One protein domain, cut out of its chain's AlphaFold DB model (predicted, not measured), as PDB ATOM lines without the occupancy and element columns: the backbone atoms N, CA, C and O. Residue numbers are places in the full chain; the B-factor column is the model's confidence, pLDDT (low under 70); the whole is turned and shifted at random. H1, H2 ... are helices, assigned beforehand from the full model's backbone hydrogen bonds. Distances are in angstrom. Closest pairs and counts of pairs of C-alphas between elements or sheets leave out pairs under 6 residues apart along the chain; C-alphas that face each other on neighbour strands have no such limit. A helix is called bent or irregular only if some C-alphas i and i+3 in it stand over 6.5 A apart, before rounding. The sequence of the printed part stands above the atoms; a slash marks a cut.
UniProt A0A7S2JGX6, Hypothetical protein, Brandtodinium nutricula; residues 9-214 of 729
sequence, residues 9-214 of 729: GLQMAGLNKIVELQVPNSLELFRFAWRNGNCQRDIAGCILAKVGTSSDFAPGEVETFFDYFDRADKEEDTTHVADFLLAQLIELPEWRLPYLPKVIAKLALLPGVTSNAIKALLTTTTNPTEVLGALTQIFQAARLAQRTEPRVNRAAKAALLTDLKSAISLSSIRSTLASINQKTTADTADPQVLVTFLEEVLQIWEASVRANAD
ATOM      1  N   GLY A   9       9.100 -49.798   3.466       72.50
ATOM      2  CA  GLY A   9       8.593 -48.480   3.082       72.50
ATOM      3  C   GLY A   9       7.114 -48.260   3.410       72.50
ATOM      4  O   GLY A   9       6.740 -47.169   3.826       72.50
ATOM      5  N   LEU A  10       6.271 -49.292   3.301       73.12
ATOM      6  CA  LEU A  10       4.840 -49.187   3.604       73.12
ATOM      7  C   LEU A  10       4.589 -49.140   5.118       73.12
ATOM      8  O   LEU A  10       3.708 -48.423   5.585       73.12
ATOM      9  N   GLN A  11       5.383 -49.886   5.889       71.06
ATOM     10  CA  GLN A  11       5.314 -49.862   7.351       71.06
ATOM     11  C   GLN A  11       5.822 -48.519   7.905       71.06
ATOM     12  O   GLN A  11       5.169 -47.934   8.769       71.06
ATOM     13  N   MET A  12       6.905 -47.985   7.333       69.50
ATOM     14  CA  MET A  12       7.438 -46.650   7.621       69.50
ATOM     15  C   MET A  12       6.454 -45.532   7.266       69.50
ATOM     16  O   MET A  12       6.184 -44.664   8.093       69.50
ATOM     17  N   ALA A  13       5.852 -45.584   6.075       74.38
ATOM     18  CA  ALA A  13       4.817 -44.635   5.672       74.38
ATOM     19  C   ALA A  13       3.609 -44.681   6.619       74.38
ATOM     20  O   ALA A  13       3.080 -43.635   6.986       74.38
ATOM     21  N   GLY A  14       3.206 -45.875   7.067       74.00
ATOM     22  CA  GLY A  14       2.137 -46.046   8.049       74.00
ATOM     23  C   GLY A  14       2.457 -45.417   9.409       74.00
ATOM     24  O   GLY A  14       1.609 -44.734   9.972       74.00
ATOM     25  N   LEU A  15       3.678 -45.597   9.920       69.06
ATOM     26  CA  LEU A  15       4.126 -44.987  11.179       69.06
ATOM     27  C   LEU A  15       4.217 -43.465  11.092       69.06
ATOM     28  O   LEU A  15       3.705 -42.781  11.977       69.06
ATOM     29  N   ASN A  16       4.777 -42.937  10.003       71.06
ATOM     30  CA  ASN A  16       4.811 -41.496   9.764       71.06
ATOM     31  C   ASN A  16       3.392 -40.919   9.691       71.06
ATOM     32  O   ASN A  16       3.117 -39.890  10.302       71.06
ATOM     33  N   LYS A  17       2.456 -41.626   9.042       71.94
ATOM     34  CA  LYS A  17       1.055 -41.198   8.982       71.94
ATOM     35  C   LYS A  17       0.353 -41.253  10.337       71.94
ATOM     36  O   LYS A  17      -0.443 -40.374  10.623       71.94
ATOM     37  N   ILE A  18       0.657 -42.229  11.191       67.69
ATOM     38  CA  ILE A  18       0.123 -42.289  12.565       67.69
ATOM     39  C   ILE A  18       0.584 -41.077  13.386       67.69
ATOM     40  O   ILE A  18      -0.210 -40.511  14.136       67.69
ATOM     41  N   VAL A  19       1.841 -40.661  13.223       61.38
ATOM     42  CA  VAL A  19       2.378 -39.463  13.881       61.38
ATOM     43  C   VAL A  19       1.722 -38.194  13.328       61.38
ATOM     44  O   VAL A  19       1.287 -37.350  14.105       61.38
ATOM     45  N   GLU A  20       1.593 -38.074  12.005       68.94
ATOM     46  CA  GLU A  20       0.932 -36.927  11.362       68.94
ATOM     47  C   GLU A  20      -0.553 -36.802  11.734       68.94
ATOM     48  O   GLU A  20      -1.072 -35.694  11.824       68.94
ATOM     49  N   LEU A  21      -1.242 -37.924  11.960       72.25
ATOM     50  CA  LEU A  21      -2.679 -37.957  12.245       72.25
ATOM     51  C   LEU A  21      -3.032 -37.712  13.721       72.25
ATOM     52  O   LEU A  21      -4.208 -37.812  14.063       72.25
ATOM     53  N   GLN A  22      -2.054 -37.405  14.586       68.88
ATOM     54  CA  GLN A  22      -2.263 -37.156  16.023       68.88
ATOM     55  C   GLN A  22      -3.138 -38.225  16.697       68.88
ATOM     56  O   GLN A  22      -4.069 -37.921  17.443       68.88
ATOM     57  N   VAL A  23      -2.872 -39.502  16.403       72.69
ATOM     58  CA  VAL A  23      -3.688 -40.594  16.943       72.69
ATOM     59  C   VAL A  23      -3.639 -40.560  18.482       72.69
ATOM     60  O   VAL A  23      -2.535 -40.562  19.041       72.69
ATOM     61  N   PRO A  24      -4.795 -40.550  19.180       65.88
ATOM     62  CA  PRO A  24      -4.822 -40.623  20.636       65.88
ATOM     63  C   PRO A  24      -4.069 -41.874  21.109       65.88
ATOM     64  O   PRO A  24      -4.283 -42.960  20.572       65.88
ATOM     65  N   ASN A  25      -3.187 -41.729  22.103       73.06
ATOM     66  CA  ASN A  25      -2.334 -42.803  22.637       73.06
ATOM     67  C   ASN A  25      -1.359 -43.434  21.619       73.06
ATOM     68  O   ASN A  25      -1.200 -44.657  21.564       73.06
ATOM     69  N   SER A  26      -0.630 -42.614  20.857       76.56
ATOM     70  CA  SER A  26       0.476 -43.058  19.983       76.56
ATOM     71  C   SER A  26       1.484 -43.989  20.686       76.56
ATOM     72  O   SER A  26       2.002 -44.927  20.074       76.56
ATOM     73  N   LEU A  27       1.689 -43.812  21.995       78.19
ATOM     74  CA  LEU A  27       2.516 -44.689  22.820       78.19
ATOM     75  C   LEU A  27       1.993 -46.133  22.894       78.19
ATOM     76  O   LEU A  27       2.790 -47.067  22.848       78.19
ATOM     77  N   GLU A  28       0.679 -46.355  22.994       77.56
ATOM     78  CA  GLU A  28       0.117 -47.713  23.022       77.56
ATOM     79  C   GLU A  28       0.294 -48.423  21.680       77.56
ATOM     80  O   GLU A  28       0.580 -49.620  21.653       77.56
ATOM     81  N   LEU A  29       0.208 -47.684  20.572       73.31
ATOM     82  CA  LEU A  29       0.517 -48.189  19.234       73.31
ATOM     83  C   LEU A  29       1.984 -48.597  19.112       73.31
ATOM     84  O   LEU A  29       2.273 -49.679  18.594       73.31
ATOM     85  N   PHE A  30       2.906 -47.785  19.636       75.88
ATOM     86  CA  PHE A  30       4.313 -48.163  19.726       75.88
ATOM     87  C   PHE A  30       4.502 -49.383  20.628       75.88
ATOM     88  O   PHE A  30       5.143 -50.338  20.209       75.88
ATOM     89  N   ARG A  31       3.885 -49.433  21.815       77.38
ATOM     90  CA  ARG A  31       3.946 -50.602  22.713       77.38
ATOM     91  C   ARG A  31       3.381 -51.855  22.051       77.38
ATOM     92  O   ARG A  31       3.898 -52.940  22.284       77.38
ATOM     93  N   PHE A  32       2.345 -51.733  21.226       73.81
ATOM     94  CA  PHE A  32       1.767 -52.844  20.472       73.81
ATOM     95  C   PHE A  32       2.691 -53.317  19.342       73.81
ATOM     96  O   PHE A  32       2.876 -54.520  19.183       73.81
ATOM     97  N   ALA A  33       3.310 -52.389  18.603       69.94
ATOM     98  CA  ALA A  33       4.365 -52.683  17.624       69.94
ATOM     99  C   ALA A  33       5.556 -53.416  18.260       69.94
ATOM    100  O   ALA A  33       6.182 -54.286  17.654       69.94
ATOM    101  N   TRP A  34       5.863 -53.011  19.491       71.75
ATOM    102  CA  TRP A  34       7.007 -53.425  20.282       71.75
ATOM    103  C   TRP A  34       6.798 -54.771  20.990       71.75
ATOM    104  O   TRP A  34       7.699 -55.619  21.033       71.75
ATOM    105  N   ARG A  35       5.587 -55.000  21.518       66.62
ATOM    106  CA  ARG A  35       5.161 -56.265  22.130       66.62
ATOM    107  C   ARG A  35       5.272 -57.384  21.093       66.62
ATOM    108  O   ARG A  35       4.820 -57.254  19.961       66.62
ATOM    109  N   ASN A  36       5.876 -58.498  21.513       62.31
ATOM    110  CA  ASN A  36       6.238 -59.698  20.737       62.31
ATOM    111  C   ASN A  36       7.631 -59.707  20.085       62.31
ATOM    112  O   ASN A  36       7.959 -60.697  19.439       62.31
ATOM    113  N   GLY A  37       8.462 -58.660  20.220       57.34
ATOM    114  CA  GLY A  37       9.867 -58.693  19.755       57.34
ATOM    115  C   GLY A  37      10.050 -58.939  18.247       57.34
ATOM    116  O   GLY A  37      11.136 -59.298  17.789       57.34
ATOM    117  N   ASN A  38       8.963 -58.736  17.503       67.62
ATOM    118  CA  ASN A  38       8.792 -59.016  16.083       67.62
ATOM    119  C   ASN A  38       8.829 -57.743  15.229       67.62
ATOM    120  O   ASN A  38       8.548 -57.810  14.031       67.62
ATOM    121  N   CYS A  39       9.136 -56.605  15.854       74.44
ATOM    122  CA  CYS A  39       9.354 -55.337  15.188       74.44
ATOM    123  C   CYS A  39      10.571 -55.454  14.268       74.44
ATOM    124  O   CYS A  39      11.623 -55.938  14.686       74.44
ATOM    125  N   GLN A  40      10.425 -55.027  13.014       82.31
ATOM    126  CA  GLN A  40      11.565 -54.919  12.113       82.31
ATOM    127  C   GLN A  40      12.561 -53.899  12.685       82.31
ATOM    128  O   GLN A  40      12.141 -52.879  13.234       82.31
ATOM    129  N   ARG A  41      13.864 -54.155  12.534       83.19
ATOM    130  CA  ARG A  41      14.940 -53.294  13.046       83.19
ATOM    131  C   ARG A  41      14.779 -51.813  12.670       83.19
ATOM    132  O   ARG A  41      14.833 -50.959  13.543       83.19
ATOM    133  N   ASP A  42      14.450 -51.498  11.419       80.00
ATOM    134  CA  ASP A  42      14.313 -50.098  10.975       80.00
ATOM    135  C   ASP A  42      13.156 -49.378  11.686       80.00
ATOM    136  O   ASP A  42      13.270 -48.227  12.101       80.00
ATOM    137  N   ILE A  43      12.055 -50.099  11.913       81.25
ATOM    138  CA  ILE A  43      10.902 -49.584  12.654       81.25
ATOM    139  C   ILE A  43      11.247 -49.395  14.127       81.25
ATOM    140  O   ILE A  43      10.864 -48.386  14.712       81.25
ATOM    141  N   ALA A  44      11.985 -50.336  14.721       83.19
ATOM    142  CA  ALA A  44      12.433 -50.217  16.102       83.19
ATOM    143  C   ALA A  44      13.311 -48.971  16.280       83.19
ATOM    144  O   ALA A  44      13.079 -48.197  17.206       83.19
ATOM    145  N   GLY A  45      14.237 -48.724  15.347       83.06
ATOM    146  CA  GLY A  45      15.059 -47.514  15.321       83.06
ATOM    147  C   GLY A  45      14.225 -46.232  15.255       83.06
ATOM    148  O   GLY A  45      14.446 -45.315  16.042       83.06
ATOM    149  N   CYS A  46      13.212 -46.187  14.386       81.38
ATOM    150  CA  CYS A  46      12.335 -45.019  14.252       81.38
ATOM    151  C   CYS A  46      11.476 -44.767  15.495       81.38
ATOM    152  O   CYS A  46      11.341 -43.622  15.929       81.38
ATOM    153  N   ILE A  47      10.917 -45.829  16.086       83.69
ATOM    154  CA  ILE A  47      10.147 -45.733  17.332       83.69
ATOM    155  C   ILE A  47      11.042 -45.188  18.446       83.69
ATOM    156  O   ILE A  47      10.660 -44.222  19.101       83.69
ATOM    157  N   LEU A  48      12.239 -45.753  18.628       83.75
ATOM    158  CA  LEU A  48      13.176 -45.331  19.671       83.75
ATOM    159  C   LEU A  48      13.645 -43.884  19.486       83.75
ATOM    160  O   LEU A  48      13.682 -43.134  20.458       83.75
ATOM    161  N   ALA A  49      13.949 -43.466  18.254       82.75
ATOM    162  CA  ALA A  49      14.364 -42.095  17.962       82.75
ATOM    163  C   ALA A  49      13.246 -41.090  18.268       82.75
ATOM    164  O   ALA A  49      13.479 -40.055  18.899       82.75
ATOM    165  N   LYS A  50      12.006 -41.419  17.881       83.62
ATOM    166  CA  LYS A  50      10.843 -40.568  18.146       83.62
ATOM    167  C   LYS A  50      10.537 -40.484  19.635       83.62
ATOM    168  O   LYS A  50      10.296 -39.402  20.156       83.62
ATOM    169  N   VAL A  51      10.566 -41.619  20.320       82.31
ATOM    170  CA  VAL A  51      10.349 -41.710  21.762       82.31
ATOM    171  C   VAL A  51      11.433 -40.955  22.543       82.31
ATOM    172  O   VAL A  51      11.113 -40.280  23.515       82.31
ATOM    173  N   GLY A  52      12.690 -41.001  22.086       78.31
ATOM    174  CA  GLY A  52      13.823 -40.310  22.708       78.31
ATOM    175  C   GLY A  52      13.766 -38.781  22.657       78.31
ATOM    176  O   GLY A  52      14.350 -38.113  23.512       78.31
ATOM    177  N   THR A  53      13.062 -38.232  21.666       81.56
ATOM    178  CA  THR A  53      13.051 -36.792  21.353       81.56
ATOM    179  C   THR A  53      11.686 -36.132  21.567       81.56
ATOM    180  O   THR A  53      11.600 -34.908  21.659       81.56
ATOM    181  N   SER A  54      10.609 -36.918  21.665       83.25
ATOM    182  CA  SER A  54       9.243 -36.400  21.785       83.25
ATOM    183  C   SER A  54       8.971 -35.737  23.137       83.25
ATOM    184  O   SER A  54       9.402 -36.203  24.190       83.25
ATOM    185  N   SER A  55       8.184 -34.662  23.095       82.38
ATOM    186  CA  SER A  55       7.553 -34.011  24.245       82.38
ATOM    187  C   SER A  55       6.417 -34.800  24.875       82.38
ATOM    188  O   SER A  55       6.028 -34.506  26.001       82.38
ATOM    189  N   ASP A  56       5.860 -35.740  24.122       84.44
ATOM    190  CA  ASP A  56       4.504 -36.232  24.355       84.44
ATOM    191  C   ASP A  56       4.458 -37.407  25.337       84.44
ATOM    192  O   ASP A  56       3.377 -37.883  25.674       84.44
ATOM    193  N   PHE A  57       5.620 -37.893  25.783       84.56
ATOM    194  CA  PHE A  57       5.736 -39.083  26.622       84.56
ATOM    195  C   PHE A  57       6.436 -38.759  27.936       84.56
ATOM    196  O   PHE A  57       7.477 -38.095  27.951       84.56
ATOM    197  N   ALA A  58       5.895 -39.264  29.046       86.50
ATOM    198  CA  ALA A  58       6.581 -39.156  30.323       86.50
ATOM    199  C   ALA A  58       7.782 -40.123  30.349       86.50
ATOM    200  O   ALA A  58       7.643 -41.260  29.894       86.50
ATOM    201  N   PRO A  59       8.943 -39.743  30.918       87.62
ATOM    202  CA  PRO A  59      10.154 -40.566  30.860       87.62
ATOM    203  C   PRO A  59       9.965 -42.026  31.310       87.62
ATOM    204  O   PRO A  59      10.399 -42.946  30.621       87.62
ATOM    205  N   GLY A  60       9.249 -42.267  32.412       87.31
ATOM    206  CA  GLY A  60       9.012 -43.628  32.915       87.31
ATOM    207  C   GLY A  60       8.131 -44.497  32.008       87.31
ATOM    208  O   GLY A  60       8.168 -45.720  32.086       87.31
ATOM    209  N   GLU A  61       7.346 -43.898  31.110       85.56
ATOM    210  CA  GLU A  61       6.480 -44.648  30.199       85.56
ATOM    211  C   GLU A  61       7.237 -45.265  29.023       85.56
ATOM    212  O   GLU A  61       6.739 -46.203  28.383       85.56
ATOM    213  N   VAL A  62       8.414 -44.712  28.736       87.56
ATOM    214  CA  VAL A  62       9.212 -45.021  27.558       87.56
ATOM    215  C   VAL A  62      10.519 -45.745  27.874       87.56
ATOM    216  O   VAL A  62      11.159 -46.271  26.965       87.56
ATOM    217  N   GLU A  63      10.875 -45.872  29.152       87.00
ATOM    218  CA  GLU A  63      12.082 -46.573  29.608       87.00
ATOM    219  C   GLU A  63      12.126 -48.030  29.120       87.00
ATOM    220  O   GLU A  63      13.126 -48.453  28.544       87.00
ATOM    221  N   THR A  64      10.998 -48.748  29.181       87.00
ATOM    222  CA  THR A  64      10.892 -50.162  28.762       87.00
ATOM    223  C   THR A  64      11.146 -50.406  27.269       87.00
ATOM    224  O   THR A  64      11.302 -51.547  26.834       87.00
ATOM    225  N   PHE A  65      11.129 -49.361  26.430       82.94
ATOM    226  CA  PHE A  65      11.515 -49.513  25.022       82.94
ATOM    227  C   PHE A  65      13.028 -49.708  24.885       82.94
ATOM    228  O   PHE A  65      13.479 -50.384  23.967       82.94
ATOM    229  N   PHE A  66      13.833 -49.184  25.806       85.56
ATOM    230  CA  PHE A  66      15.285 -49.313  25.732       85.56
ATOM    231  C   PHE A  66      15.802 -50.670  26.237       85.56
ATOM    232  O   PHE A  66      16.918 -51.049  25.881       85.56
ATOM    233  N   ASP A  67      14.954 -51.473  26.895       85.69
ATOM    234  CA  ASP A  67      15.205 -52.897  27.191       85.69
ATOM    235  C   ASP A  67      15.458 -53.729  25.914       85.69
ATOM    236  O   ASP A  67      15.915 -54.871  25.985       85.69
ATOM    237  N   TYR A  68      15.185 -53.171  24.718       82.75
ATOM    238  CA  TYR A  68      15.586 -53.753  23.429       82.75
ATOM    239  C   TYR A  68      17.037 -54.229  23.431       82.75
ATOM    240  O   TYR A  68      17.347 -55.293  22.900       82.75
ATOM    241  N   PHE A  69      17.911 -53.396  23.994       83.75
ATOM    242  CA  PHE A  69      19.354 -53.525  23.874       83.75
ATOM    243  C   PHE A  69      19.946 -54.504  24.889       83.75
ATOM    244  O   PHE A  69      21.103 -54.882  24.756       83.75
ATOM    245  N   ASP A  70      19.147 -54.980  25.848       84.44
ATOM    246  CA  ASP A  70      19.557 -56.021  26.793       84.44
ATOM    247  C   ASP A  70      19.359 -57.448  26.210       84.44
ATOM    248  O   ASP A  70      19.660 -58.453  26.858       84.44
ATOM    249  N   ARG A  71      18.868 -57.567  24.964       83.06
ATOM    250  CA  ARG A  71      18.636 -58.847  24.272       83.06
ATOM    251  C   ARG A  71      19.911 -59.406  23.637       83.06
ATOM    252  O   ARG A  71      20.333 -58.974  22.570       83.06
ATOM    253  N   ALA A  72      20.482 -60.432  24.263       78.00
ATOM    254  CA  ALA A  72      21.704 -61.085  23.787       78.00
ATOM    255  C   ALA A  72      21.525 -61.965  22.527       78.00
ATOM    256  O   ALA A  72      22.515 -62.364  21.921       78.00
ATOM    257  N   ASP A  73      20.292 -62.300  22.128       84.19
ATOM    258  CA  ASP A  73      19.998 -63.225  21.023       84.19
ATOM    259  C   ASP A  73      20.055 -62.582  19.623       84.19
ATOM    260  O   ASP A  73      20.031 -63.302  18.626       84.19
ATOM    261  N   LYS A  74      20.151 -61.246  19.529       84.50
ATOM    262  CA  LYS A  74      20.065 -60.496  18.260       84.50
ATOM    263  C   LYS A  74      21.125 -59.397  18.113       84.50
ATOM    264  O   LYS A  74      20.799 -58.270  17.753       84.50
ATOM    265  N   GLU A  75      22.391 -59.727  18.361       85.88
ATOM    266  CA  GLU A  75      23.514 -58.767  18.371       85.88
ATOM    267  C   GLU A  75      23.591 -57.886  17.097       85.88
ATOM    268  O   GLU A  75      23.724 -56.660  17.186       85.88
ATOM    269  N   GLU A  76      23.419 -58.473  15.906       88.12
ATOM    270  CA  GLU A  76      23.437 -57.734  14.630       88.12
ATOM    271  C   GLU A  76      22.272 -56.741  14.503       88.12
ATOM    272  O   GLU A  76      22.481 -55.574  14.162       88.12
ATOM    273  N   ASP A  77      21.047 -57.167  14.828       87.94
ATOM    274  CA  ASP A  77      19.882 -56.280  14.796       87.94
ATOM    275  C   ASP A  77      20.010 -55.179  15.851       87.94
ATOM    276  O   ASP A  77      19.657 -54.035  15.577       87.94
ATOM    277  N   THR A  78      20.528 -55.484  17.047       89.38
ATOM    278  CA  THR A  78      20.749 -54.468  18.088       89.38
ATOM    279  C   THR A  78      21.760 -53.418  17.657       89.38
ATOM    280  O   THR A  78      21.522 -52.234  17.883       89.38
ATOM    281  N   THR A  79      22.829 -53.826  16.971       91.75
ATOM    282  CA  THR A  79      23.856 -52.909  16.459       91.75
ATOM    283  C   THR A  79      23.277 -51.990  15.385       91.75
ATOM    284  O   THR A  79      23.445 -50.776  15.462       91.75
ATOM    285  N   HIS A  80      22.510 -52.540  14.436       92.50
ATOM    286  CA  HIS A  80      21.845 -51.753  13.388       92.50
ATOM    287  C   HIS A  80      20.835 -50.750  13.961       92.50
ATOM    288  O   HIS A  80      20.804 -49.589  13.560       92.50
ATOM    289  N   VAL A  81      20.011 -51.181  14.923       91.19
ATOM    290  CA  VAL A  81      19.039 -50.297  15.588       91.19
ATOM    291  C   VAL A  81      19.739 -49.201  16.388       91.19
ATOM    292  O   VAL A  81      19.283 -48.059  16.368       91.19
ATOM    293  N   ALA A  82      20.833 -49.535  17.078       93.38
ATOM    294  CA  ALA A  82      21.626 -48.571  17.830       93.38
ATOM    295  C   ALA A  82      22.229 -47.514  16.902       93.38
ATOM    296  O   ALA A  82      22.076 -46.327  17.169       93.38
ATOM    297  N   ASP A  83      22.846 -47.927  15.795       94.62
ATOM    298  CA  ASP A  83      23.445 -46.999  14.834       94.62
ATOM    299  C   ASP A  83      22.399 -46.048  14.230       94.62
ATOM    300  O   ASP A  83      22.587 -44.829  14.222       94.62
ATOM    301  N   PHE A  84      21.238 -46.585  13.837       92.81
ATOM    302  CA  PHE A  84      20.120 -45.782  13.338       92.81
ATOM    303  C   PHE A  84      19.620 -44.768  14.379       92.81
ATOM    304  O   PHE A  84      19.421 -43.594  14.064       92.81
ATOM    305  N   LEU A  85      19.427 -45.204  15.629       93.44
ATOM    306  CA  LEU A  85      19.018 -44.328  16.726       93.44
ATOM    307  C   LEU A  85      20.040 -43.205  16.950       93.44
ATOM    308  O   LEU A  85      19.659 -42.043  17.065       93.44
ATOM    309  N   LEU A  86      21.331 -43.538  16.990       95.38
ATOM    310  CA  LEU A  86      22.405 -42.570  17.210       95.38
ATOM    311  C   LEU A  86      22.488 -41.542  16.082       95.38
ATOM    312  O   LEU A  86      22.636 -40.356  16.367       95.38
ATOM    313  N   ALA A  87      22.326 -41.962  14.825       95.75
ATOM    314  CA  ALA A  87      22.268 -41.049  13.685       95.75
ATOM    315  C   ALA A  87      21.136 -40.019  13.840       95.75
ATOM    316  O   ALA A  87      21.358 -38.824  13.657       95.75
ATOM    317  N   GLN A  88      19.950 -40.457  14.270       93.19
ATOM    318  CA  GLN A  88      18.817 -39.561  14.518       93.19
ATOM    319  C   GLN A  88      19.046 -38.622  15.714       93.19
ATOM    320  O   GLN A  88      18.699 -37.445  15.657       93.19
ATOM    321  N   LEU A  89      19.673 -39.103  16.792       93.56
ATOM    322  CA  LEU A  89      20.004 -38.268  17.956       93.56
ATOM    323  C   LEU A  89      21.121 -37.250  17.671       93.56
ATOM    324  O   LEU A  89      21.188 -36.211  18.327       93.56
ATOM    325  N   ILE A  90      21.984 -37.521  16.691       95.44
ATOM    326  CA  ILE A  90      22.971 -36.557  16.185       95.44
ATOM    327  C   ILE A  90      22.277 -35.402  15.452       95.44
ATOM    328  O   ILE A  90      22.699 -34.255  15.595       95.44
ATOM    329  N   GLU A  91      21.216 -35.692  14.696       95.19
ATOM    330  CA  GLU A  91      20.423 -34.692  13.966       95.19
ATOM    331  C   GLU A  91      19.528 -33.850  14.894       95.19
ATOM    332  O   GLU A  91      19.210 -32.705  14.571       95.19
ATOM    333  N   LEU A  92      19.151 -34.390  16.059       93.38
ATOM    334  CA  LEU A  92      18.236 -33.769  17.019       93.38
ATOM    335  C   LEU A  92      18.927 -33.543  18.380       93.38
ATOM    336  O   LEU A  92      18.902 -34.428  19.238       93.38
ATOM    337  N   PRO A  93      19.539 -32.365  18.620       91.38
ATOM    338  CA  PRO A  93      20.363 -32.124  19.809       91.38
ATOM    339  C   PRO A  93      19.566 -31.956  21.115       91.38
ATOM    340  O   PRO A  93      20.130 -32.080  22.203       91.38
ATOM    341  N   GLU A  94      18.266 -31.678  21.048       92.50
ATOM    342  CA  GLU A  94      17.431 -31.491  22.237       92.50
ATOM    343  C   GLU A  94      16.851 -32.825  22.709       92.50
ATOM    344  O   GLU A  94      15.983 -33.412  22.059       92.50
ATOM    345  N   TRP A  95      17.327 -33.316  23.853       92.19
ATOM    346  CA  TRP A  95      16.894 -34.585  24.428       92.19
ATOM    347  C   TRP A  95      16.071 -34.340  25.684       92.19
ATOM    348  O   TRP A  95      16.527 -33.739  26.657       92.19
ATOM    349  N   ARG A  96      14.844 -34.854  25.694       87.94
ATOM    350  CA  ARG A  96      13.932 -34.664  26.830       87.94
ATOM    351  C   ARG A  96      14.071 -35.728  27.905       87.94
ATOM    352  O   ARG A  96      13.717 -35.486  29.053       87.94
ATOM    353  N   LEU A  97      14.572 -36.903  27.540       91.56
ATOM    354  CA  LEU A  97      14.717 -38.025  28.455       91.56
ATOM    355  C   LEU A  97      16.054 -37.922  29.212       91.56
ATOM    356  O   LEU A  97      17.104 -38.123  28.596       91.56
ATOM    357  N   PRO A  98      16.052 -37.681  30.537       91.00
ATOM    358  CA  PRO A  98      17.290 -37.494  31.299       91.00
ATOM    359  C   PRO A  98      18.139 -38.771  31.377       91.00
ATOM    360  O   PRO A  98      19.354 -38.703  31.501       91.00
ATOM    361  N   TYR A  99      17.539 -39.958  31.241       93.56
ATOM    362  CA  TYR A  99      18.272 -41.228  31.248       93.56
ATOM    363  C   TYR A  99      18.850 -41.621  29.876       93.56
ATOM    364  O   TYR A  99      19.592 -42.602  29.787       93.56
ATOM    365  N   LEU A 100      18.536 -40.888  28.800       94.44
ATOM    366  CA  LEU A 100      18.992 -41.225  27.447       94.44
ATOM    367  C   LEU A 100      20.525 -41.256  27.313       94.44
ATOM    368  O   LEU A 100      21.027 -42.213  26.721       94.44
ATOM    369  N   PRO A 101      21.304 -40.335  27.920       96.50
ATOM    370  CA  PRO A 101      22.761 -40.450  27.940       96.50
ATOM    371  C   PRO A 101      23.261 -41.783  28.513       96.50
ATOM    372  O   PRO A 101      24.172 -42.394  27.957       96.50
ATOM    373  N   LYS A 102      22.629 -42.296  29.578       96.00
ATOM    374  CA  LYS A 102      22.977 -43.595  30.177       96.00
ATOM    375  C   LYS A 102      22.694 -44.756  29.222       96.00
ATOM    376  O   LYS A 102      23.473 -45.704  29.166       96.00
ATOM    377  N   VAL A 103      21.602 -44.687  28.459       95.06
ATOM    378  CA  VAL A 103      21.320 -45.664  27.396       95.06
ATOM    379  C   VAL A 103      22.410 -45.598  26.330       95.06
ATOM    380  O   VAL A 103      22.977 -46.629  25.988       95.06
ATOM    381  N   ILE A 104      22.768 -44.402  25.860       96.38
ATOM    382  CA  ILE A 104      23.808 -44.220  24.839       96.38
ATOM    383  C   ILE A 104      25.170 -44.740  25.318       96.38
ATOM    384  O   ILE A 104      25.883 -45.364  24.536       96.38
ATOM    385  N   ALA A 105      25.509 -44.577  26.600       96.81
ATOM    386  CA  ALA A 105      26.713 -45.174  27.179       96.81
ATOM    387  C   ALA A 105      26.724 -46.706  27.074       96.81
ATOM    388  O   ALA A 105      27.756 -47.284  26.743       96.81
ATOM    389  N   LYS A 106      25.577 -47.369  27.291       95.88
ATOM    390  CA  LYS A 106      25.447 -48.815  27.049       95.88
ATOM    391  C   LYS A 106      25.591 -49.148  25.563       95.88
ATOM    392  O   LYS A 106      26.288 -50.100  25.227       95.88
ATOM    393  N   LEU A 107      24.964 -48.364  24.680       95.50
ATOM    394  CA  LEU A 107      25.047 -48.573  23.228       95.50
ATOM    395  C   LEU A 107      26.475 -48.449  22.714       95.50
ATOM    396  O   LEU A 107      26.860 -49.207  21.836       95.50
ATOM    397  N   ALA A 108      27.281 -47.561  23.295       96.69
ATOM    398  CA  ALA A 108      28.685 -47.401  22.939       96.69
ATOM    399  C   ALA A 108      29.525 -48.678  23.146       96.69
ATOM    400  O   ALA A 108      30.645 -48.742  22.638       96.69
ATOM    401  N   LEU A 109      29.007 -49.670  23.886       96.00
ATOM    402  CA  LEU A 109      29.628 -50.979  24.104       96.00
ATOM    403  C   LEU A 109      29.234 -52.029  23.051       96.00
ATOM    404  O   LEU A 109      29.672 -53.175  23.150       96.00
ATOM    405  N   LEU A 110      28.419 -51.670  22.058       94.62
ATOM    406  CA  LEU A 110      28.171 -52.506  20.887       94.62
ATOM    407  C   LEU A 110      29.278 -52.272  19.833       94.62
ATOM    408  O   LEU A 110      29.791 -51.154  19.715       94.62
ATOM    409  N   PRO A 111      29.674 -53.298  19.060       94.12
ATOM    410  CA  PRO A 111      30.699 -53.157  18.025       94.12
ATOM    411  C   PRO A 111      30.303 -52.137  16.943       94.12
ATOM    412  O   PRO A 111      29.190 -52.178  16.431       94.12
ATOM    413  N   GLY A 112      31.216 -51.248  16.553       94.62
ATOM    414  CA  GLY A 112      31.052 -50.307  15.441       94.62
ATOM    415  C   GLY A 112      30.312 -49.005  15.767       94.62
ATOM    416  O   GLY A 112      30.319 -48.094  14.942       94.62
ATOM    417  N   VAL A 113      29.700 -48.870  16.948       96.56
ATOM    418  CA  VAL A 113      28.830 -47.715  17.267       96.56
ATOM    419  C   VAL A 113      29.406 -46.739  18.295       96.56
ATOM    420  O   VAL A 113      28.844 -45.662  18.494       96.56
ATOM    421  N   THR A 114      30.545 -47.048  18.927       97.12
ATOM    422  CA  THR A 114      31.161 -46.209  19.978       97.12
ATOM    423  C   THR A 114      31.381 -44.758  19.532       97.12
ATOM    424  O   THR A 114      31.053 -43.828  20.266       97.12
ATOM    425  N   SER A 115      31.901 -44.546  18.318       96.62
ATOM    426  CA  SER A 115      32.165 -43.199  17.786       96.62
ATOM    427  C   SER A 115      30.874 -42.391  17.604       96.62
ATOM    428  O   SER A 115      30.791 -41.239  18.035       96.62
ATOM    429  N   ASN A 116      29.827 -43.015  17.052       96.75
ATOM    430  CA  ASN A 116      28.517 -42.383  16.882       96.75
ATOM    431  C   ASN A 116      27.843 -42.101  18.230       96.75
ATOM    432  O   ASN A 116      27.209 -41.060  18.384       96.75
ATOM    433  N   ALA A 117      28.045 -42.963  19.230       97.50
ATOM    434  CA  ALA A 117      27.548 -42.751  20.585       97.50
ATOM    435  C   ALA A 117      28.196 -41.526  21.248       97.50
ATOM    436  O   ALA A 117      27.490 -40.660  21.765       97.50
ATOM    437  N   ILE A 118      29.526 -41.402  21.169       97.44
ATOM    438  CA  ILE A 118      30.247 -40.218  21.664       97.44
ATOM    439  C   ILE A 118      29.801 -38.972  20.900       97.44
ATOM    440  O   ILE A 118      29.514 -37.950  21.516       97.44
ATOM    441  N   LYS A 119      29.687 -39.050  19.570       97.06
ATOM    442  CA  LYS A 119      29.230 -37.925  18.751       97.06
ATOM    443  C   LYS A 119      27.820 -37.476  19.136       97.06
ATOM    444  O   LYS A 119      27.620 -36.278  19.278       97.06
ATOM    445  N   ALA A 120      26.885 -38.399  19.366       96.31
ATOM    446  CA  ALA A 120      25.537 -38.083  19.838       96.31
ATOM    447  C   ALA A 120      25.566 -37.382  21.211       96.31
ATOM    448  O   ALA A 120      24.949 -36.335  21.398       96.31
ATOM    449  N   LEU A 121      26.339 -37.908  22.169       96.94
ATOM    450  CA  LEU A 121      26.535 -37.276  23.484       96.94
ATOM    451  C   LEU A 121      27.136 -35.870  23.362       96.94
ATOM    452  O   LEU A 121      26.780 -34.965  24.109       96.94
ATOM    453  N   LEU A 122      28.024 -35.665  22.394       96.31
ATOM    454  CA  LEU A 122      28.629 -34.370  22.125       96.31
ATOM    455  C   LEU A 122      27.768 -33.453  21.265       96.31
ATOM    456  O   LEU A 122      28.100 -32.275  21.196       96.31
ATOM    457  N   THR A 123      26.684 -33.902  20.628       95.31
ATOM    458  CA  THR A 123      25.760 -33.022  19.888       95.31
ATOM    459  C   THR A 123      24.643 -32.495  20.769       95.31
ATOM    460  O   THR A 123      24.225 -31.359  20.548       95.31
ATOM    461  N   THR A 124      24.252 -33.207  21.830       94.75
ATOM    462  CA  THR A 124      23.150 -32.749  22.686       94.75
ATOM    463  C   THR A 124      23.420 -31.426  23.415       94.75
ATOM    464  O   THR A 124      24.558 -31.091  23.762       94.75
ATOM    465  N   THR A 125      22.366 -30.633  23.601       94.12
ATOM    466  CA  THR A 125      22.368 -29.348  24.325       94.12
ATOM    467  C   THR A 125      21.714 -29.442  25.706       94.12
ATOM    468  O   THR A 125      21.691 -28.463  26.447       94.12
ATOM    469  N   THR A 126      21.206 -30.617  26.071       93.62
ATOM    470  CA  THR A 126      20.405 -30.872  27.279       93.62
ATOM    471  C   THR A 126      21.065 -31.921  28.173       93.62
ATOM    472  O   THR A 126      21.840 -32.739  27.687       93.62
ATOM    473  N   ASN A 127      20.716 -31.939  29.465       94.50
ATOM    474  CA  ASN A 127      21.168 -32.951  30.438       94.50
ATOM    475  C   ASN A 127      22.708 -33.091  30.533       94.50
ATOM    476  O   ASN A 127      23.246 -34.192  30.391       94.50
ATOM    477  N   PRO A 128      23.461 -31.986  30.726       95.88
ATOM    478  CA  PRO A 128      24.923 -32.027  30.672       95.88
ATOM    479  C   PRO A 128      25.540 -32.909  31.763       95.88
ATOM    480  O   PRO A 128      26.558 -33.553  31.519       95.88
ATOM    481  N   THR A 129      24.910 -32.993  32.938       96.88
ATOM    482  CA  THR A 129      25.325 -33.896  34.020       96.88
ATOM    483  C   THR A 129      25.316 -35.348  33.554       96.88
ATOM    484  O   THR A 129      26.309 -36.065  33.673       96.88
ATOM    485  N   GLU A 130      24.209 -35.791  32.973       97.00
ATOM    486  CA  GLU A 130      24.010 -37.165  32.532       97.00
ATOM    487  C   GLU A 130      24.889 -37.493  31.323       97.00
ATOM    488  O   GLU A 130      25.410 -38.605  31.231       97.00
ATOM    489  N   VAL A 131      25.125 -36.519  30.438       96.75
ATOM    490  CA  VAL A 131      26.075 -36.626  29.320       96.75
ATOM    491  C   VAL A 131      27.499 -36.863  29.816       96.75
ATOM    492  O   VAL A 131      28.160 -37.789  29.345       96.75
ATOM    493  N   LEU A 132      27.974 -36.083  30.790       97.19
ATOM    494  CA  LEU A 132      29.302 -36.285  31.375       97.19
ATOM    495  C   LEU A 132      29.399 -37.631  32.100       97.19
ATOM    496  O   LEU A 132      30.393 -38.342  31.947       97.19
ATOM    497  N   GLY A 133      28.349 -38.033  32.823       97.44
ATOM    498  CA  GLY A 133      28.273 -39.356  33.446       97.44
ATOM    499  C   GLY A 133      28.346 -40.497  32.425       97.44
ATOM    500  O   GLY A 133      29.048 -41.484  32.645       97.44
ATOM    501  N   ALA A 134      27.675 -40.349  31.282       97.56
ATOM    502  CA  ALA A 134      27.710 -41.300  30.176       97.56
ATOM    503  C   ALA A 134      29.097 -41.385  29.523       97.56
ATOM    504  O   ALA A 134      29.634 -42.481  29.364       97.56
ATOM    505  N   LEU A 135      29.717 -40.242  29.208       97.75
ATOM    506  CA  LEU A 135      31.077 -40.194  28.662       97.75
ATOM    507  C   LEU A 135      32.096 -40.819  29.623       97.75
ATOM    508  O   LEU A 135      32.962 -41.576  29.188       97.75
ATOM    509  N   THR A 136      31.949 -40.577  30.927       98.19
ATOM    510  CA  THR A 136      32.789 -41.191  31.968       98.19
ATOM    511  C   THR A 136      32.710 -42.716  31.921       98.19
ATOM    512  O   THR A 136      33.741 -43.383  31.938       98.19
ATOM    513  N   GLN A 137      31.505 -43.286  31.802       98.00
ATOM    514  CA  GLN A 137      31.316 -44.740  31.699       98.00
ATOM    515  C   GLN A 137      31.973 -45.318  30.438       98.00
ATOM    516  O   GLN A 137      32.629 -46.358  30.508       98.00
ATOM    517  N   ILE A 138      31.837 -44.632  29.297       97.50
ATOM    518  CA  ILE A 138      32.469 -45.046  28.036       97.50
ATOM    519  C   ILE A 138      33.996 -45.040  28.180       97.50
ATOM    520  O   ILE A 138      34.658 -46.004  27.798       97.50
ATOM    521  N   PHE A 139      34.563 -43.986  28.766       97.69
ATOM    522  CA  PHE A 139      36.007 -43.855  28.967       97.69
ATOM    523  C   PHE A 139      36.561 -44.871  29.971       97.69
ATOM    524  O   PHE A 139      37.589 -45.487  29.690       97.69
ATOM    525  N   GLN A 140      35.835 -45.160  31.054       97.50
ATOM    526  CA  GLN A 140      36.166 -46.249  31.979       97.50
ATOM    527  C   GLN A 140      36.195 -47.607  31.273       97.50
ATOM    528  O   GLN A 140      37.164 -48.362  31.409       97.50
ATOM    529  N   ALA A 141      35.162 -47.916  30.484       96.69
ATOM    530  CA  ALA A 141      35.102 -49.154  29.715       96.69
ATOM    531  C   ALA A 141      36.260 -49.249  28.712       96.69
ATOM    532  O   ALA A 141      36.905 -50.294  28.597       96.69
ATOM    533  N   ALA A 142      36.580 -48.147  28.036       95.94
ATOM    534  CA  ALA A 142      37.676 -48.092  27.086       95.94
ATOM    535  C   ALA A 142      39.060 -48.229  27.736       95.94
ATOM    536  O   ALA A 142      39.914 -48.952  27.217       95.94
ATOM    537  N   ARG A 143      39.284 -47.628  28.910       95.69
ATOM    538  CA  ARG A 143      40.521 -47.811  29.680       95.69
ATOM    539  C   ARG A 143      40.683 -49.253  30.162       95.69
ATOM    540  O   ARG A 143      41.785 -49.801  30.102       95.69
ATOM    541  N   LEU A 144      39.602 -49.900  30.607       94.56
ATOM    542  CA  LEU A 144      39.623 -51.328  30.946       94.56
ATOM    543  C   LEU A 144      39.943 -52.187  29.710       94.56
ATOM    544  O   LEU A 144      40.803 -53.064  29.789       94.56
ATOM    545  N   ALA A 145      39.336 -51.885  28.559       92.56
ATOM    546  CA  ALA A 145      39.612 -52.547  27.283       92.56
ATOM    547  C   ALA A 145      41.076 -52.386  26.828       92.56
ATOM    548  O   ALA A 145      41.663 -53.319  26.274       92.56
ATOM    549  N   GLN A 146      41.704 -51.237  27.098       91.75
ATOM    550  CA  GLN A 146      43.116 -51.001  26.781       91.75
ATOM    551  C   GLN A 146      44.056 -51.967  27.512       91.75
ATOM    552  O   GLN A 146      45.062 -52.383  26.943       91.75
ATOM    553  N   ARG A 147      43.712 -52.353  28.748       89.62
ATOM    554  CA  ARG A 147      44.496 -53.294  29.567       89.62
ATOM    555  C   ARG A 147      44.324 -54.750  29.145       89.62
ATOM    556  O   ARG A 147      45.139 -55.589  29.519       89.62
ATOM    557  N   THR A 148      43.271 -55.070  28.397       87.62
ATOM    558  CA  THR A 148      43.046 -56.435  27.917       87.62
ATOM    559  C   THR A 148      43.854 -56.714  26.649       87.62
ATOM    560  O   THR A 148      43.714 -56.022  25.637       87.62
ATOM    561  N   GLU A 149      44.701 -57.747  26.683       75.56
ATOM    562  CA  GLU A 149      45.342 -58.266  25.472       75.56
ATOM    563  C   GLU A 149      44.265 -58.821  24.525       75.56
ATOM    564  O   GLU A 149      43.397 -59.585  24.963       75.56
ATOM    565  N   PRO A 150      44.303 -58.494  23.221       64.88
ATOM    566  CA  PRO A 150      43.364 -59.023  22.242       64.88
ATOM    567  C   PRO A 150      43.688 -60.497  21.941       64.88
ATOM    568  O   PRO A 150      44.189 -60.834  20.879       64.88
ATOM    569  N   ARG A 151      43.398 -61.402  22.880       72.00
ATOM    570  CA  ARG A 151      43.425 -62.863  22.655       72.00
ATOM    571  C   ARG A 151      42.054 -63.419  22.254       72.00
ATOM    572  O   ARG A 151      41.812 -64.620  22.324       72.00
ATOM    573  N   VAL A 152      41.116 -62.546  21.891       65.19
ATOM    574  CA  VAL A 152      39.713 -62.913  21.688       65.19
ATOM    575  C   VAL A 152      39.480 -63.345  20.236       65.19
ATOM    576  O   VAL A 152      39.471 -62.518  19.335       65.19
ATOM    577  N   ASN A 153      39.203 -64.634  20.018       67.00
ATOM    578  CA  ASN A 153      38.949 -65.253  18.702       67.00
ATOM    579  C   ASN A 153      37.641 -64.814  17.992       67.00
ATOM    580  O   ASN A 153      37.238 -65.445  17.018       67.00
ATOM    581  N   ARG A 154      36.929 -63.776  18.462       81.19
ATOM    582  CA  ARG A 154      35.663 -63.318  17.850       81.19
ATOM    583  C   ARG A 154      35.812 -61.919  17.257       81.19
ATOM    584  O   ARG A 154      36.075 -60.972  17.996       81.19
ATOM    585  N   ALA A 155      35.556 -61.798  15.953       85.56
ATOM    586  CA  ALA A 155      35.683 -60.559  15.181       85.56
ATOM    587  C   ALA A 155      34.897 -59.375  15.782       85.56
ATOM    588  O   ALA A 155      35.453 -58.291  15.917       85.56
ATOM    589  N   ALA A 156      33.657 -59.593  16.237       84.06
ATOM    590  CA  ALA A 156      32.822 -58.550  16.852       84.06
ATOM    591  C   ALA A 156      33.442 -57.952  18.130       84.06
ATOM    592  O   ALA A 156      33.493 -56.737  18.306       84.06
ATOM    593  N   LYS A 157      34.010 -58.799  19.001       88.00
ATOM    594  CA  LYS A 157      34.694 -58.342  20.223       88.00
ATOM    595  C   LYS A 157      35.998 -57.614  19.905       88.00
ATOM    596  O   LYS A 157      36.342 -56.658  20.592       88.00
ATOM    597  N   ALA A 158      36.717 -58.049  18.870       88.12
ATOM    598  CA  ALA A 158      37.915 -57.358  18.404       88.12
ATOM    599  C   ALA A 158      37.586 -55.962  17.840       88.12
ATOM    600  O   ALA A 158      38.315 -55.014  18.130       88.12
ATOM    601  N   ALA A 159      36.474 -55.824  17.106       90.31
ATOM    602  CA  ALA A 159      35.978 -54.536  16.624       90.31
ATOM    603  C   ALA A 159      35.648 -53.595  17.794       90.31
ATOM    604  O   ALA A 159      36.232 -52.521  17.874       90.31
ATOM    605  N   LEU A 160      34.866 -54.051  18.781       93.81
ATOM    606  CA  LEU A 160      34.558 -53.259  19.981       93.81
ATOM    607  C   LEU A 160      35.819 -52.790  20.729       93.81
ATOM    608  O   LEU A 160      35.928 -51.624  21.102       93.81
ATOM    609  N   LEU A 161      36.790 -53.682  20.956       93.69
ATOM    610  CA  LEU A 161      38.051 -53.310  21.610       93.69
ATOM    611  C   LEU A 161      38.835 -52.275  20.791       93.69
ATOM    612  O   LEU A 161      39.511 -51.426  21.370       93.69
ATOM    613  N   THR A 162      38.761 -52.347  19.462       93.25
ATOM    614  CA  THR A 162      39.401 -51.384  18.557       93.25
ATOM    615  C   THR A 162      38.706 -50.027  18.632       93.25
ATOM    616  O   THR A 162      39.381 -49.012  18.805       93.25
ATOM    617  N   ASP A 163      37.375 -50.008  18.607       94.75
ATOM    618  CA  ASP A 163      36.572 -48.788  18.696       94.75
ATOM    619  C   ASP A 163      36.779 -48.083  20.037       94.75
ATOM    620  O   ASP A 163      37.077 -46.888  20.073       94.75
ATOM    621  N   LEU A 164      36.733 -48.828  21.144       95.94
ATOM    622  CA  LEU A 164      37.005 -48.302  22.478       95.94
ATOM    623  C   LEU A 164      38.431 -47.744  22.595       95.94
ATOM    624  O   LEU A 164      38.616 -46.650  23.123       95.94
ATOM    625  N   LYS A 165      39.444 -48.437  22.054       94.12
ATOM    626  CA  LYS A 165      40.823 -47.915  22.009       94.12
ATOM    627  C   LYS A 165      40.924 -46.628  21.190       94.12
ATOM    628  O   LYS A 165      41.652 -45.719  21.581       94.12
ATOM    629  N   SER A 166      40.189 -46.531  20.083       94.75
ATOM    630  CA  SER A 166      40.144 -45.315  19.266       94.75
ATOM    631  C   SER A 166      39.505 -44.143  20.020       94.75
ATOM    632  O   SER A 166      40.011 -43.019  19.953       94.75
ATOM    633  N   ALA A 167      38.464 -44.414  20.817       95.12
ATOM    634  CA  ALA A 167      37.743 -43.416  21.598       95.12
ATOM    635  C   ALA A 167      38.621 -42.743  22.661       95.12
ATOM    636  O   ALA A 167      38.489 -41.537  22.874       95.12
ATOM    637  N   ILE A 168      39.545 -43.494  23.273       95.81
ATOM    638  CA  ILE A 168      40.500 -42.979  24.269       95.81
ATOM    639  C   ILE A 168      41.834 -42.518  23.677       95.81
ATOM    640  O   ILE A 168      42.770 -42.213  24.417       95.81
ATOM    641  N   SER A 169      41.953 -42.454  22.349       94.75
ATOM    642  CA  SER A 169      43.103 -41.788  21.739       94.75
ATOM    643  C   SER A 169      43.153 -40.321  22.185       94.75
ATOM    644  O   SER A 169      42.120 -39.657  22.311       94.75
ATOM    645  N   LEU A 170      44.356 -39.784  22.411       93.31
ATOM    646  CA  LEU A 170      44.519 -38.410  22.905       93.31
ATOM    647  C   LEU A 170      43.860 -37.369  21.987       93.31
ATOM    648  O   LEU A 170      43.314 -36.378  22.467       93.31
ATOM    649  N   SER A 171      43.864 -37.596  20.670       93.50
ATOM    650  CA  SER A 171      43.193 -36.731  19.696       93.50
ATOM    651  C   SER A 171      41.667 -36.763  19.836       93.50
ATOM    652  O   SER A 171      41.038 -35.703  19.790       93.50
ATOM    653  N   SER A 172      41.083 -37.947  20.048       95.12
ATOM    654  CA  SER A 172      39.649 -38.131  20.295       95.12
ATOM    655  C   SER A 172      39.217 -37.470  21.604       95.12
ATOM    656  O   SER A 172      38.266 -36.683  21.620       95.12
ATOM    657  N   ILE A 173      39.963 -37.694  22.690       96.19
ATOM    658  CA  ILE A 173      39.672 -37.074  23.989       96.19
ATOM    659  C   ILE A 173      39.799 -35.555  23.899       96.19
ATOM    660  O   ILE A 173      38.910 -34.843  24.352       96.19
ATOM    661  N   ARG A 174      40.850 -35.037  23.255       95.69
ATOM    662  CA  ARG A 174      41.004 -33.593  23.044       95.69
ATOM    663  C   ARG A 174      39.820 -32.999  22.279       95.69
ATOM    664  O   ARG A 174      39.302 -31.966  22.684       95.69
ATOM    665  N   SER A 175      39.376 -33.649  21.200       95.81
ATOM    666  CA  SER A 175      38.196 -33.217  20.433       95.81
ATOM    667  C   SER A 175      36.931 -33.204  21.301       95.81
ATOM    668  O   SER A 175      36.169 -32.237  21.291       95.81
ATOM    669  N   THR A 176      36.759 -34.243  22.124       96.50
ATOM    670  CA  THR A 176      35.658 -34.367  23.089       96.50
ATOM    671  C   THR A 176      35.677 -33.211  24.093       96.50
ATOM    672  O   THR A 176      34.681 -32.508  24.243       96.50
ATOM    673  N   LEU A 177      36.823 -32.952  24.728       96.69
ATOM    674  CA  LEU A 177      36.992 -31.862  25.693       96.69
ATOM    675  C   LEU A 177      36.773 -30.489  25.053       96.69
ATOM    676  O   LEU A 177      36.106 -29.644  25.641       96.69
ATOM    677  N   ALA A 178      37.288 -30.264  23.842       95.12
ATOM    678  CA  ALA A 178      37.074 -29.021  23.109       95.12
ATOM    679  C   ALA A 178      35.583 -28.786  22.821       95.12
ATOM    680  O   ALA A 178      35.088 -27.679  23.028       95.12
ATOM    681  N   SER A 179      34.852 -29.831  22.420       95.44
ATOM    682  CA  SER A 179      33.404 -29.760  22.200       95.44
ATOM    683  C   SER A 179      32.642 -29.433  23.492       95.44
ATOM    684  O   SER A 179      31.798 -28.537  23.492       95.44
ATOM    685  N   ILE A 180      32.990 -30.075  24.613       95.94
ATOM    686  CA  ILE A 180      32.394 -29.784  25.929       95.94
ATOM    687  C   ILE A 180      32.728 -28.354  26.383       95.94
ATOM    688  O   ILE A 180      31.875 -27.664  26.933       95.94
ATOM    689  N   ASN A 181      33.948 -27.874  26.136       94.00
ATOM    690  CA  ASN A 181      34.355 -26.519  26.505       94.00
ATOM    691  C   ASN A 181      33.610 -25.442  25.716       94.00
ATOM    692  O   ASN A 181      33.214 -24.436  26.306       94.00
ATOM    693  N   GLN A 182      33.391 -25.656  24.416       92.19
ATOM    694  CA  GLN A 182      32.640 -24.734  23.557       92.19
ATOM    695  C   GLN A 182      31.157 -24.665  23.931       92.19
ATOM    696  O   GLN A 182      30.521 -23.625  23.764       92.19
ATOM    697  N   LYS A 183      30.602 -25.755  24.464       86.38
ATOM    698  CA  LYS A 183      29.237 -25.777  24.977       86.38
ATOM    699  C   LYS A 183      29.204 -25.147  26.370       86.38
ATOM    700  O   LYS A 183      29.837 -25.612  27.316       86.38
ATOM    701  N   THR A 184      28.429 -24.081  26.527       69.69
ATOM    702  CA  THR A 184      28.198 -23.394  27.815       69.69
ATOM    703  C   THR A 184      27.489 -24.268  28.857       69.69
ATOM    704  O   THR A 184      27.330 -23.873  30.005       69.69
ATOM    705  N   THR A 185      27.088 -25.485  28.494       82.31
ATOM    706  CA  THR A 185      26.368 -26.421  29.361       82.31
ATOM    707  C   THR A 185      27.250 -27.075  30.426       82.31
ATOM    708  O   THR A 185      26.733 -27.591  31.411       82.31
ATOM    709  N   ALA A 186      28.578 -27.046  30.289       90.75
ATOM    710  CA  ALA A 186      29.464 -27.593  31.318       90.75
ATOM    711  C   ALA A 186      29.390 -26.815  32.647       90.75
ATOM    712  O   ALA A 186      29.568 -27.408  33.707       90.75
ATOM    713  N   ASP A 187      29.074 -25.515  32.606       92.06
ATOM    714  CA  ASP A 187      28.898 -24.698  33.813       92.06
ATOM    715  C   ASP A 187      27.644 -25.106  34.619       92.06
ATOM    716  O   ASP A 187      27.572 -24.844  35.820       92.06
ATOM    717  N   THR A 188      26.677 -25.790  33.989       93.94
ATOM    718  CA  THR A 188      25.423 -26.227  34.626       93.94
ATOM    719  C   THR A 188      25.416 -27.699  35.054       93.94
ATOM    720  O   THR A 188      24.505 -28.112  35.770       93.94
ATOM    721  N   ALA A 189      26.414 -28.494  34.653       96.12
ATOM    722  CA  ALA A 189      26.530 -29.905  35.033       96.12
ATOM    723  C   ALA A 189      26.802 -30.081  36.532       96.12
ATOM    724  O   ALA A 189      27.418 -29.218  37.123       96.12
ATOM    725  N   ASP A 190      26.438 -31.187  37.174       95.75
ATOM    726  CA  ASP A 190      26.797 -31.415  38.583       95.75
ATOM    727  C   ASP A 190      28.336 -31.390  38.803       95.75
ATOM    728  O   ASP A 190      29.062 -32.075  38.071       95.75
ATOM    729  N   PRO A 191      28.861 -30.636  39.798       95.56
ATOM    730  CA  PRO A 191      30.303 -30.535  40.036       95.56
ATOM    731  C   PRO A 191      30.990 -31.880  40.288       95.56
ATOM    732  O   PRO A 191      32.108 -32.087  39.823       95.56
ATOM    733  N   GLN A 192      30.348 -32.804  41.011       96.06
ATOM    734  CA  GLN A 192      30.941 -34.101  41.350       96.06
ATOM    735  C   GLN A 192      31.027 -35.003  40.123       96.06
ATOM    736  O   GLN A 192      32.032 -35.690  39.921       96.06
ATOM    737  N   VAL A 193      30.004 -34.968  39.267       96.81
ATOM    738  CA  VAL A 193      30.032 -35.700  37.993       96.81
ATOM    739  C   VAL A 193      31.117 -35.142  37.071       96.81
ATOM    740  O   VAL A 193      31.857 -35.917  36.467       96.81
ATOM    741  N   LEU A 194      31.277 -33.816  37.017       96.38
ATOM    742  CA  LEU A 194      32.337 -33.177  36.239       96.38
ATOM    743  C   LEU A 194      33.741 -33.536  36.758       96.38
ATOM    744  O   LEU A 194      34.611 -33.872  35.956       96.38
ATOM    745  N   VAL A 195      33.957 -33.533  38.078       95.62
ATOM    746  CA  VAL A 195      35.223 -33.985  38.686       95.62
ATOM    747  C   VAL A 195      35.503 -35.444  38.331       95.62
ATOM    748  O   VAL A 195      36.596 -35.749  37.867       95.62
ATOM    749  N   THR A 196      34.514 -36.333  38.464       96.44
ATOM    750  CA  THR A 196      34.671 -37.766  38.147       96.44
ATOM    751  C   THR A 196      35.037 -37.979  36.673       96.44
ATOM    752  O   THR A 196      35.912 -38.786  36.353       96.44
ATOM    753  N   PHE A 197      34.404 -37.232  35.764       97.38
ATOM    754  CA  PHE A 197      34.739 -37.258  34.342       97.38
ATOM    755  C   PHE A 197      36.189 -36.829  34.101       97.38
ATOM    756  O   PHE A 197      36.944 -37.521  33.415       97.38
ATOM    757  N   LEU A 198      36.594 -35.703  34.687       96.12
ATOM    758  CA  LEU A 198      37.940 -35.172  34.521       96.12
ATOM    759  C   LEU A 198      39.008 -36.083  35.144       96.12
ATOM    760  O   LEU A 198      40.086 -36.229  34.576       96.12
ATOM    761  N   GLU A 199      38.717 -36.736  36.267       95.12
ATOM    762  CA  GLU A 199      39.595 -37.742  36.871       95.12
ATOM    763  C   GLU A 199      39.865 -38.910  35.927       95.12
ATOM    764  O   GLU A 199      41.015 -39.315  35.761       95.12
ATOM    765  N   GLU A 200      38.825 -39.434  35.281       97.12
ATOM    766  CA  GLU A 200      38.981 -40.518  34.312       97.12
ATOM    767  C   GLU A 200      39.804 -40.057  33.097       97.12
ATOM    768  O   GLU A 200      40.717 -40.757  32.656       97.12
ATOM    769  N   VAL A 201      39.549 -38.842  32.604       96.38
ATOM    770  CA  VAL A 201      40.306 -38.216  31.510       96.38
ATOM    771  C   VAL A 201      41.794 -38.061  31.860       96.38
ATOM    772  O   VAL A 201      42.654 -38.417  31.051       96.38
ATOM    773  N   LEU A 202      42.115 -37.580  33.066       94.12
ATOM    774  CA  LEU A 202      43.497 -37.433  33.533       94.12
ATOM    775  C   LEU A 202      44.179 -38.789  33.743       94.12
ATOM    776  O   LEU A 202      45.341 -38.939  33.376       94.12
ATOM    777  N   GLN A 203      43.467 -39.806  34.244       94.12
ATOM    778  CA  GLN A 203      44.007 -41.166  34.354       94.12
ATOM    779  C   GLN A 203      44.383 -41.751  32.989       94.12
ATOM    780  O   GLN A 203      45.409 -42.426  32.870       94.12
ATOM    781  N   ILE A 204      43.566 -41.507  31.958       94.62
ATOM    782  CA  ILE A 204      43.868 -41.945  30.589       94.62
ATOM    783  C   ILE A 204      45.092 -41.204  30.046       94.62
ATOM    784  O   ILE A 204      45.989 -41.834  29.482       94.62
ATOM    785  N   TRP A 205      45.159 -39.887  30.249       93.94
ATOM    786  CA  TRP A 205      46.311 -39.084  29.845       93.94
ATOM    787  C   TRP A 205      47.600 -39.558  30.528       93.94
ATOM    788  O   TRP A 205      48.579 -39.846  29.844       93.94
ATOM    789  N   GLU A 206      47.589 -39.758  31.848       92.00
ATOM    790  CA  GLU A 206      48.745 -40.264  32.594       92.00
ATOM    791  C   GLU A 206      49.187 -41.647  32.110       92.00
ATOM    792  O   GLU A 206      50.386 -41.909  31.994       92.00
ATOM    793  N   ALA A 207      48.237 -42.546  31.838       92.31
ATOM    794  CA  ALA A 207      48.546 -43.867  31.304       92.31
ATOM    795  C   ALA A 207      49.215 -43.769  29.923       92.31
ATOM    796  O   ALA A 207      50.181 -44.489  29.668       92.31
ATOM    797  N   SER A 208      48.749 -42.852  29.069       91.31
ATOM    798  CA  SER A 208      49.335 -42.587  27.751       91.31
ATOM    799  C   SER A 208      50.754 -42.021  27.856       91.31
ATOM    800  O   SER A 208      51.664 -42.536  27.212       91.31
ATOM    801  N   VAL A 209      50.973 -41.017  28.711       88.88
ATOM    802  CA  VAL A 209      52.301 -40.410  28.925       88.88
ATOM    803  C   VAL A 209      53.293 -41.437  29.473       88.88
ATOM    804  O   VAL A 209      54.437 -41.504  29.028       88.88
ATOM    805  N   ARG A 210      52.861 -42.294  30.410       90.12
ATOM    806  CA  ARG A 210      53.703 -43.379  30.942       90.12
ATOM    807  C   ARG A 210      54.039 -44.421  29.879       90.12
ATOM    808  O   ARG A 210      55.184 -44.855  29.819       90.12
ATOM    809  N   ALA A 211      53.068 -44.809  29.051       89.88
ATOM    810  CA  ALA A 211      53.286 -45.774  27.973       89.88
ATOM    811  C   ALA A 211      54.285 -45.259  26.923       89.88
ATOM    812  O   ALA A 211      55.035 -46.048  26.356       89.88
ATOM    813  N   ASN A 212      54.335 -43.941  26.719       87.38
ATOM    814  CA  ASN A 212      55.176 -43.302  25.712       87.38
ATOM    815  C   ASN A 212      56.462 -42.677  26.283       87.38
ATOM    816  O   ASN A 212      57.169 -41.986  25.552       87.38
ATOM    817  N   ALA A 213      56.805 -42.906  27.557       84.88
ATOM    818  CA  ALA A 213      57.913 -42.220  28.233       84.88
ATOM    819  C   ALA A 213      59.278 -42.377  27.523       84.88
ATOM    820  O   ALA A 213      60.091 -41.447  27.523       84.88
ATOM    821  N   ASP A 214      59.521 -43.525  26.883       81.19
ATOM    822  CA  ASP A 214      60.757 -43.791  26.137       81.19
ATOM    823  C   ASP A 214      60.793 -43.089  24.768       81.19
ATOM    824  O   ASP A 214      61.845 -42.609  24.337       81.19
TER     825      ASP A 214
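This is residues 9 to 214 of the 729 residues of the protein "Hypothetical protein" of Brandtodinium nutricula (UniProt A0A7S2JGX6). Helices stack in a slab of two layers, with H1, H3, H5, H7 and H10 side by side in one and H2, H4, H6, H8 and H12 in the other, the two layers running opposite ways. H9 packs on H7 and H8, short H11 comes between H10 and H12, H1 and H2 form a looser end, and residues 209 to 214 stick out. The printed part has 206 residues with twelve named helices, H1 to H12 in order, and no named strand: all helix. It is compact, with a radius of gyration of the C-alphas of 18.3 A, and spans 64 by 44 by 24 A, only just flat.

H12, residues 191 to 211, touches H8, residues 128 to 147, at a shallow tilt of 25 degrees, the same way; the closest C-alphas, of Thr 136 and Phe 197, are 5.0 A apart. With H7, residues 114 to 123, and H10, residues 170 to 182, they make an up and down bundle, each running against the one before it in the chain. H7 and H8 are a hairpin, closest at C-alphas 121 and 131, 5.9 A. H10 only just touches H7, with 3 pairs of C-alphas within 8 A, closest at 122 and 179, 6.6 A. H9, residues 155 to 167, touches H8 at a steep tilt of 60 degrees, C-alphas 142 and 164 being closest at 4.7 A. H11, residues 184 to 188, touches residues 128 to 129 of H8 alone, closest at C-alphas 128 and 185, 5.9 A. H6, residues 100 to 107, touches H8, closest at C-alphas 105 and 134, 5.0 A. H5, residues 75 to 91, touches H7, closest at C-alphas 90 and 120, 4.7 A, and H3, residues 41 to 53, at 45 and 81, 4.9 A. H3 and H4, residues 59 to 70, are a hairpin that only just touches, closest at C-alphas 51 and 62, 6.8 A. H1, residues 9 to 20, and H2, residues 26 to 34, are each close to H3 but not clearly touching it, at C-alphas 12 and 43, 6.8 A, and 30 and 47, 6.8 A. Every O i to N i+4 pair is within hydrogen-bond range but in H4, 1 of 8, and H11, 0 of 1, where 6 of 9 and 1 of 2 O i to N i+3 pairs are.

H1 begins at C-alpha 9 (8.593, -48.480, 3.082) and H12 ends at C-alpha 211 (53.286, -45.774, 27.973). From first to last C-alpha H12 measures 30.1 A, H8 28.9 A and H5 24.7 A. H4 is irregular: C-alphas 61 and 64 are 7.2 A apart.

The C-alphas of Pro 24 and Asp 214, the two farthest apart, are 65.9 A apart. The printed part has no cut and no long link. Its mean pLDDT is 87.9; 16 residues are under 70, among them 18 to 20 and 35 to 38.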